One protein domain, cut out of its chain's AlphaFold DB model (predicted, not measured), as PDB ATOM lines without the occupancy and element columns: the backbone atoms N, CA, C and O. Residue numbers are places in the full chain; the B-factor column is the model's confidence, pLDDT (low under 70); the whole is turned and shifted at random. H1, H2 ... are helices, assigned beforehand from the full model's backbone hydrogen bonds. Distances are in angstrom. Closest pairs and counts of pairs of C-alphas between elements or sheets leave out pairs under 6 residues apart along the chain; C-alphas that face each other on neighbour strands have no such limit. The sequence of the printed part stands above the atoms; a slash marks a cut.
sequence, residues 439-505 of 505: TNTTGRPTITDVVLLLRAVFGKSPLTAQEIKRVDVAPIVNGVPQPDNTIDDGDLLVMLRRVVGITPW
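What this domain is: This is residues 439 to 505 of the 505 residues of an uncharacterized protein of Geobacteraceae bacterium (UniProt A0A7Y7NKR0). Two helices, H1 and H3, lie side by side and run opposite ways; a shorter one, H2, is set steeply to both, its last residue, Val 471, coming close to each. A long loop, residues 472 to 488, leads from H2 to H3. The 67 printed residues hold H1, H2 and H3 in that order and no named strand: all helix, with 29 residues in named elements, under half. The whole is compact, radius of gyration of the C-alphas 11.1 A, and rounded, spanning 30 by 24 by 21 A.

How they stand to each other: H1, residues 447 to 457, and H2, residues 465 to 471, are close but not clearly touching; their closest C-alphas, of Leu 453 and Val 471, are 6.5 A apart. H3, residues 489 to 499, touches H1 at a shallow tilt of 5 degrees, closest at the C-alphas of Val 450 and Met 495, 6.2 A. H2 and H3 only just touch, with 3 pairs of C-alphas within 8 A, the closest Val 471 and Asp 491. Every O i to N i+4 pair is within hydrogen-bond range in H1 and H3, 2 of 3 in H2.

Where its parts are: H1 begins at C-alpha 447 (34.416, 18.280, 19.982) and is 15.2 A long. H2 measures 10.5 A. H3, 15.4 A, ends at C-alpha 499 (35.371, 19.671, 26.071).

The domain as a whole: The printed part has no cut. The link H2 to H3 is long. Confidence is under 70 at 22 residues, among them 439 to 449 and 501 to 505.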
ATOM      1  N   THR A 439      21.238   7.360  23.950       44.03
ATOM      2  CA  THR A 439      21.372   7.712  22.528       44.03
ATOM      3  C   THR A 439      22.794   8.037  22.050       44.03
ATOM      4  O   THR A 439      22.969   8.205  20.843       44.03
ATOM      5  N   ASN A 440      23.833   8.110  22.901       47.72
ATOM      6  CA  ASN A 440      25.213   8.435  22.477       47.72
ATOM      7  C   ASN A 440      26.262   7.590  23.210       47.72
ATOM      8  O   ASN A 440      26.368   7.617  24.430       47.72
ATOM      9  N   THR A 441      27.088   6.877  22.444       43.44
ATOM     10  CA  THR A 441      28.083   5.896  22.906       43.44
ATOM     11  C   THR A 441      29.325   6.485  23.598       43.44
ATOM     12  O   THR A 441      30.356   5.821  23.633       43.44
ATOM     13  N   THR A 442      29.294   7.716  24.116       52.03
ATOM     14  CA  THR A 442      30.466   8.334  24.777       52.03
ATOM     15  C   THR A 442      30.187   9.027  26.109       52.03
ATOM     16  O   THR A 442      31.143   9.361  26.806       52.03
ATOM     17  N   GLY A 443      28.922   9.231  26.501       54.62
ATOM     18  CA  GLY A 443      28.550   9.703  27.848       54.62
ATOM     19  C   GLY A 443      29.173  11.038  28.299       54.62
ATOM     20  O   GLY A 443      29.105  11.378  29.480       54.62
ATOM     21  N   ARG A 444      29.816  11.796  27.399       61.81
ATOM     22  CA  ARG A 444      30.475  13.084  27.665       61.81
ATOM     23  C   ARG A 444      30.426  13.965  26.412       61.81
ATOM     24  O   ARG A 444      30.541  13.425  25.315       61.81
ATOM     25  N   PRO A 445      30.311  15.297  26.553       62.31
ATOM     26  CA  PRO A 445      30.395  16.214  25.424       62.31
ATOM     27  C   PRO A 445      31.768  16.116  24.755       62.31
ATOM     28  O   PRO A 445      32.805  16.144  25.422       62.31
ATOM     29  N   THR A 446      31.770  15.988  23.433       68.38
ATOM     30  CA  THR A 446      32.961  15.884  22.587       68.38
ATOM     31  C   THR A 446      33.085  17.093  21.663       68.38
ATOM     32  O   THR A 446      32.140  17.858  21.463       68.38
ATOM     33  N   ILE A 447      34.249  17.257  21.025       69.62
ATOM     34  CA  ILE A 447      34.416  18.280  19.982       69.62
ATOM     35  C   ILE A 447      33.440  18.073  18.808       69.62
ATOM     36  O   ILE A 447      33.087  19.027  18.124       69.62
ATOM     37  N   THR A 448      32.951  16.847  18.598       68.12
ATOM     38  CA  THR A 448      31.929  16.538  17.591       68.12
ATOM     39  C   THR A 448      30.581  17.166  17.946       68.12
ATOM     40  O   THR A 448      29.918  17.698  17.059       68.12
ATOM     41  N   ASP A 449      30.206  17.185  19.230       67.19
ATOM     42  CA  ASP A 449      28.977  17.834  19.708       67.19
ATOM     43  C   ASP A 449      29.071  19.361  19.567       67.19
ATOM     44  O   ASP A 449      28.129  20.007  19.111       67.19
ATOM     45  N   VAL A 450      30.255  19.930  19.827       71.88
ATOM     46  CA  VAL A 450      30.556  21.348  19.555       71.88
ATOM     47  C   VAL A 450      30.396  21.665  18.063       71.88
ATOM     48  O   VAL A 450      29.784  22.665  17.704       71.88
ATOM     49  N   VAL A 451      30.898  20.809  17.167       73.75
ATOM     50  CA  VAL A 451      30.752  21.000  15.711       73.75
ATOM     51  C   VAL A 451      29.286  20.914  15.268       73.75
ATOM     52  O   VAL A 451      28.881  21.656  14.369       73.75
ATOM     53  N   LEU A 452      28.484  20.045  15.890       70.25
ATOM     54  CA  LEU A 452      27.043  19.944  15.642       70.25
ATOM     55  C   LEU A 452      26.321  21.240  16.044       70.25
ATOM     56  O   LEU A 452      25.524  21.780  15.277       70.25
ATOM     57  N   LEU A 453      26.681  21.771  17.211       73.94
ATOM     58  CA  LEU A 453      26.142  22.997  17.782       73.94
ATOM     59  C   LEU A 453      26.506  24.234  16.954       73.94
ATOM     60  O   LEU A 453      25.634  25.026  16.614       73.94
ATOM     61  N   LEU A 454      27.759  24.342  16.498       75.62
ATOM     62  CA  LEU A 454      28.177  25.378  15.545       75.62
ATOM     63  C   LEU A 454      27.322  25.343  14.267       75.62
ATOM     64  O   LEU A 454      26.877  26.379  13.781       75.62
ATOM     65  N   ARG A 455      27.055  24.161  13.702       71.94
ATOM     66  CA  ARG A 455      26.229  24.053  12.483       71.94
ATOM     67  C   ARG A 455      24.785  24.512  12.702       71.94
ATOM     68  O   ARG A 455      24.201  25.072  11.771       71.94
ATOM     69  N   ALA A 456      24.249  24.284  13.897       72.06
ATOM     70  CA  ALA A 456      22.909  24.693  14.299       72.06
ATOM     71  C   ALA A 456      22.808  26.209  14.523       72.06
ATOM     72  O   ALA A 456      21.975  26.857  13.894       72.06
ATOM     73  N   VAL A 457      23.716  26.779  15.325       73.50
ATOM     74  CA  VAL A 457      23.782  28.218  15.640       73.50
ATOM     75  C   VAL A 457      23.997  29.059  14.374       73.50
ATOM     76  O   VAL A 457      23.361  30.094  14.190       73.50
ATOM     77  N   PHE A 458      24.818  28.586  13.429       74.38
ATOM     78  CA  PHE A 458      25.035  29.262  12.142       74.38
ATOM     79  C   PHE A 458      23.974  28.936  11.066       74.38
ATOM     80  O   PHE A 458      24.177  29.249   9.889       74.38
ATOM     81  N   GLY A 459      22.854  28.298  11.435       65.31
ATOM     82  CA  GLY A 459      21.687  28.089  10.568       65.31
ATOM     83  C   GLY A 459      21.915  27.153   9.377       65.31
ATOM     84  O   GLY A 459      21.175  27.207   8.395       65.31
ATOM     85  N   LYS A 460      22.953  26.307   9.418       62.41
ATOM     86  CA  LYS A 460      23.345  25.457   8.280       62.41
ATOM     87  C   LYS A 460      22.759  24.050   8.314       62.41
ATOM     88  O   LYS A 460      22.811  23.361   7.296       62.41
ATOM     89  N   SER A 461      22.208  23.597   9.437       68.56
ATOM     90  CA  SER A 461      21.461  22.335   9.518       68.56
ATOM     91  C   SER A 461      20.497  22.373  10.706       68.56
ATOM     92  O   SER A 461      20.955  22.636  11.816       68.56
ATOM     93  N   PRO A 462      19.189  22.130  10.510       70.25
ATOM     94  CA  PRO A 462      18.262  22.011  11.626       70.25
ATOM     95  C   PRO A 462      18.606  20.762  12.440       70.25
ATOM     96  O   PRO A 462      18.761  19.677  11.879       70.25
ATOM     97  N   LEU A 463      18.726  20.929  13.754       71.00
ATOM     98  CA  LEU A 463      18.898  19.815  14.678       71.00
ATOM     99  C   LEU A 463      17.570  19.077  14.853       71.00
ATOM    100  O   LEU A 463      16.496  19.680  14.915       71.00
ATOM    101  N   THR A 464      17.639  17.758  14.954       76.12
ATOM    102  CA  THR A 464      16.515  16.927  15.380       76.12
ATOM    103  C   THR A 464      16.133  17.246  16.828       76.12
ATOM    104  O   THR A 464      16.944  17.717  17.624       76.12
ATOM    105  N   ALA A 465      14.900  16.917  17.222       69.25
ATOM    106  CA  ALA A 465      14.435  17.107  18.601       69.25
ATOM    107  C   ALA A 465      15.284  16.351  19.647       69.25
ATOM    108  O   ALA A 465      15.316  16.733  20.814       69.25
ATOM    109  N   GLN A 466      15.968  15.277  19.241       66.88
ATOM    110  CA  GLN A 466      16.924  14.567  20.093       66.88
ATOM    111  C   GLN A 466      18.278  15.278  20.160       66.88
ATOM    112  O   GLN A 466      18.892  15.287  21.220       66.88
ATOM    113  N   GLU A 467      18.733  15.887  19.066       70.69
ATOM    114  CA  GLU A 467      19.964  16.681  19.046       70.69
ATOM    115  C   GLU A 467      19.824  17.977  19.842       70.69
ATOM    116  O   GLU A 467      20.749  18.313  20.569       70.69
ATOM    117  N   ILE A 468      18.663  18.642  19.806       73.81
ATOM    118  CA  ILE A 468      18.396  19.832  20.634       73.81
ATOM    119  C   ILE A 468      18.553  19.489  22.120       73.81
ATOM    120  O   ILE A 468      19.369  20.099  22.796       73.81
ATOM    121  N   LYS A 469      17.908  18.416  22.604       72.62
ATOM    122  CA  LYS A 469      18.037  17.959  24.006       72.62
ATOM    123  C   LYS A 469      19.466  17.626  24.452       72.62
ATOM    124  O   LYS A 469      19.707  17.509  25.647       72.62
ATOM    125  N   ARG A 470      20.387  17.388  23.514       71.25
ATOM    126  CA  ARG A 470      21.788  17.047  23.810       71.25
ATOM    127  C   ARG A 470      22.678  18.258  23.980       71.25
ATOM    128  O   ARG A 470      23.677  18.172  24.690       71.25
ATOM    129  N   VAL A 471      22.388  19.310  23.228       73.12
ATOM    130  CA  VAL A 471      23.270  20.467  23.095       73.12
ATOM    131  C   VAL A 471      22.697  21.715  23.753       73.12
ATOM    132  O   VAL A 471      23.467  22.632  23.979       73.12
ATOM    133  N   ASP A 472      21.414  21.702  24.116       80.56
ATOM    134  CA  ASP A 472      20.746  22.671  24.988       80.56
ATOM    135  C   ASP A 472      21.217  22.470  26.440       80.56
ATOM    136  O   ASP A 472      20.750  21.595  27.177       80.56
ATOM    137  N   VAL A 473      22.266  23.199  26.806       78.19
ATOM    138  CA  VAL A 473      22.979  23.118  28.088       78.19
ATOM    139  C   VAL A 473      23.118  24.488  28.764       78.19
ATOM    140  O   VAL A 473      23.819  24.615  29.777       78.19
ATOM    141  N   ALA A 474      22.462  25.507  28.222       81.12
ATOM    142  CA  ALA A 474      22.366  26.854  28.746       81.12
ATOM    143  C   ALA A 474      20.886  27.288  28.857       81.12
ATOM    144  O   ALA A 474      20.032  26.725  28.188       81.12
ATOM    145  N   PRO A 475      20.569  28.271  29.721       79.25
ATOM    146  CA  PRO A 475      21.464  28.928  30.669       79.25
ATOM    147  C   PRO A 475      21.912  28.006  31.815       79.25
ATOM    148  O   PRO A 475      21.222  27.076  32.228       79.25
ATOM    149  N   ILE A 476      23.089  28.290  32.379       75.00
ATOM    150  CA  ILE A 476      23.521  27.663  33.635       75.00
ATOM    151  C   ILE A 476      22.971  28.471  34.806       75.00
ATOM    152  O   ILE A 476      23.315  29.642  34.978       75.00
ATOM    153  N   VAL A 477      22.197  27.814  35.668       75.31
ATOM    154  CA  VAL A 477      21.686  28.390  36.914       75.31
ATOM    155  C   VAL A 477      22.249  27.585  38.082       75.31
ATOM    156  O   VAL A 477      22.062  26.376  38.173       75.31
ATOM    157  N   ASN A 478      22.987  28.250  38.976       71.44
ATOM    158  CA  ASN A 478      23.653  27.627  40.131       71.44
ATOM    159  C   ASN A 478      24.568  26.436  39.775       71.44
ATOM    160  O   ASN A 478      24.643  25.460  40.515       71.44
ATOM    161  N   GLY A 479      25.266  26.518  38.638       67.88
ATOM    162  CA  GLY A 479      26.191  25.475  38.173       67.88
ATOM    163  C   GLY A 479      25.524  24.316  37.430       67.88
ATOM    164  O   GLY A 479      26.229  23.515  36.830       67.88
ATOM    165  N   VAL A 480      24.189  24.265  37.391       70.25
ATOM    166  CA  VAL A 480      23.433  23.219  36.697       70.25
ATOM    167  C   VAL A 480      22.885  23.771  35.374       70.25
ATOM    168  O   VAL A 480      22.275  24.845  35.379       70.25
ATOM    169  N   PRO A 481      23.084  23.072  34.241       74.75
ATOM    170  CA  PRO A 481      22.391  23.375  32.991       74.75
ATOM    171  C   PRO A 481      20.870  23.356  33.178       74.75
ATOM    172  O   PRO A 481      20.325  22.373  33.684       74.75
ATOM    173  N   GLN A 482      20.184  24.423  32.769       80.31
ATOM    174  CA  GLN A 482      18.726  24.473  32.672       80.31
ATOM    175  C   GLN A 482      18.331  24.619  31.201       80.31
ATOM    176  O   GLN A 482      18.244  25.752  30.740       80.31
ATOM    177  N   PRO A 483      18.097  23.500  30.491       81.81
ATOM    178  CA  PRO A 483      17.749  23.524  29.075       81.81
ATOM    179  C   PRO A 483      16.470  24.333  28.832       81.81
ATOM    180  O   PRO A 483      15.462  24.098  29.515       81.81
ATOM    181  N   ASP A 484      16.494  25.269  27.889       82.00
ATOM    182  CA  ASP A 484      15.372  26.175  27.601       82.00
ATOM    183  C   ASP A 484      14.686  25.921  26.242       82.00
ATOM    184  O   ASP A 484      13.738  26.614  25.858       82.00
ATOM    185  N   ASN A 485      15.076  24.835  25.572       80.12
ATOM    186  CA  ASN A 485      14.695  24.411  24.226       80.12
ATOM    187  C   ASN A 485      15.059  25.409  23.119       80.12
ATOM    188  O   ASN A 485      14.534  25.298  22.003       80.12
ATOM    189  N   THR A 486      15.947  26.359  23.389       81.44
ATOM    190  CA  THR A 486      16.573  27.191  22.369       81.44
ATOM    191  C   THR A 486      18.035  26.800  22.225       81.44
ATOM    192  O   THR A 486      18.635  26.277  23.147       81.44
ATOM    193  N   ILE A 487      18.569  26.942  21.011       83.25
ATOM    194  CA  ILE A 487      19.976  26.658  20.733       83.25
ATOM    195  C   ILE A 487      20.660  27.977  20.418       83.25
ATOM    196  O   ILE A 487      20.381  28.571  19.370       83.25
ATOM    197  N   ASP A 488      21.538  28.423  21.311       82.81
ATOM    198  CA  ASP A 488      22.200  29.721  21.221       82.81
ATOM    199  C   ASP A 488      23.712  29.682  21.531       82.81
ATOM    200  O   ASP A 488      24.350  28.632  21.664       82.81
ATOM    201  N   ASP A 489      24.341  30.860  21.571       81.94
ATOM    202  CA  ASP A 489      25.776  30.992  21.847       81.94
ATOM    203  C   ASP A 489      26.146  30.578  23.287       81.94
ATOM    204  O   ASP A 489      27.300  30.221  23.564       81.94
ATOM    205  N   GLY A 490      25.186  30.622  24.213       82.31
ATOM    206  CA  GLY A 490      25.329  30.185  25.595       82.31
ATOM    207  C   GLY A 490      25.581  28.685  25.680       82.31
ATOM    208  O   GLY A 490      26.533  28.263  26.349       82.31
ATOM    209  N   ASP A 491      24.812  27.897  24.933       82.69
ATOM    210  CA  ASP A 491      25.012  26.453  24.798       82.69
ATOM    211  C   ASP A 491      26.409  26.133  24.276       82.69
ATOM    212  O   ASP A 491      27.132  25.285  24.816       82.69
ATOM    213  N   LEU A 492      26.822  26.867  23.235       82.88
ATOM    214  CA  LEU A 492      28.102  26.671  22.566       82.88
ATOM    215  C   LEU A 492      29.267  26.918  23.515       82.88
ATOM    216  O   LEU A 492      30.206  26.119  23.589       82.88
ATOM    217  N   LEU A 493      29.197  28.001  24.280       80.75
ATOM    218  CA  LEU A 493      30.234  28.365  25.230       80.75
ATOM    219  C   LEU A 493      30.351  27.352  26.378       80.75
ATOM    220  O   LEU A 493      31.469  27.021  26.790       80.75
ATOM    221  N   VAL A 494      29.227  26.840  26.887       78.25
ATOM    222  CA  VAL A 494      29.210  25.802  27.929       78.25
ATOM    223  C   VAL A 494      29.810  24.501  27.398       78.25
ATOM    224  O   VAL A 494      30.715  23.946  28.029       78.25
ATOM    225  N   MET A 495      29.388  24.055  26.213       78.88
ATOM    226  CA  MET A 495      29.915  22.860  25.548       78.88
ATOM    227  C   MET A 495      31.427  22.946  25.305       78.88
ATOM    228  O   MET A 495      32.164  22.025  25.662       78.88
ATOM    229  N   LEU A 496      31.928  24.070  24.776       77.75
ATOM    230  CA  LEU A 496      33.364  24.267  24.556       77.75
ATOM    231  C   LEU A 496      34.157  24.170  25.859       77.75
ATOM    232  O   LEU A 496      35.130  23.418  25.918       77.75
ATOM    233  N   ARG A 497      33.727  24.869  26.919       76.69
ATOM    234  CA  ARG A 497      34.396  24.840  28.234       76.69
ATOM    235  C   ARG A 497      34.467  23.431  28.821       76.69
ATOM    236  O   ARG A 497      35.471  23.094  29.450       76.69
ATOM    237  N   ARG A 498      33.443  22.604  28.588       73.25
ATOM    238  CA  ARG A 498      33.407  21.198  29.018       73.25
ATOM    239  C   ARG A 498      34.404  20.333  28.251       73.25
ATOM    240  O   ARG A 498      35.145  19.585  28.882       73.25
ATOM    241  N   VAL A 499      34.463  20.463  26.924       72.19
ATOM    242  CA  VAL A 499      35.371  19.671  26.071       72.19
ATOM    243  C   VAL A 499      36.841  19.965  26.379       72.19
ATOM    244  O   VAL A 499      37.658  19.046  26.376       72.19
ATOM    245  N   VAL A 500      37.185  21.218  26.696       72.19
ATOM    246  CA  VAL A 500      38.564  21.606  27.052       72.19
ATOM    247  C   VAL A 500      38.885  21.479  28.552       72.19
ATOM    248  O   VAL A 500      39.982  21.835  28.973       72.19
ATOM    249  N   GLY A 501      37.951  20.965  29.365       63.16
ATOM    250  CA  GLY A 501      38.180  20.643  30.779       63.16
ATOM    251  C   GLY A 501      38.240  21.841  31.736       63.16
ATOM    252  O   GLY A 501      38.821  21.723  32.811       63.16
ATOM    253  N   ILE A 502      37.652  22.988  31.372       64.06
ATOM    254  CA  ILE A 502      37.693  24.228  32.171       64.06
ATOM    255  C   ILE A 502      36.626  24.242  33.289       64.06
ATOM    256  O   ILE A 502      36.761  24.995  34.251       64.06
ATOM    257  N   THR A 503      35.588  23.397  33.222       56.53
ATOM    258  CA  THR A 503      34.538  23.299  34.260       56.53
ATOM    259  C   THR A 503      34.182  21.836  34.618       56.53
ATOM    260  O   THR A 503      33.937  21.042  33.705       56.53
ATOM    261  N   PRO A 504      34.083  21.455  35.916       53.31
ATOM    262  CA  PRO A 504      33.530  20.169  36.387       53.31
ATOM    263  C   PRO A 504      32.000  20.205  36.487       53.31
ATOM    264  O   PRO A 504      31.461  21.300  36.664       53.31
ATOM    265  N   TRP A 505      31.321  19.068  36.248       51.16
ATOM    266  CA  TRP A 505      29.860  19.007  36.052       51.16
ATOM    267  C   TRP A 505      29.066  19.749  37.114       51.16
ATOM    268  O   TRP A 505      29.271  19.445  38.308       51.16
TER     269      TRP A 505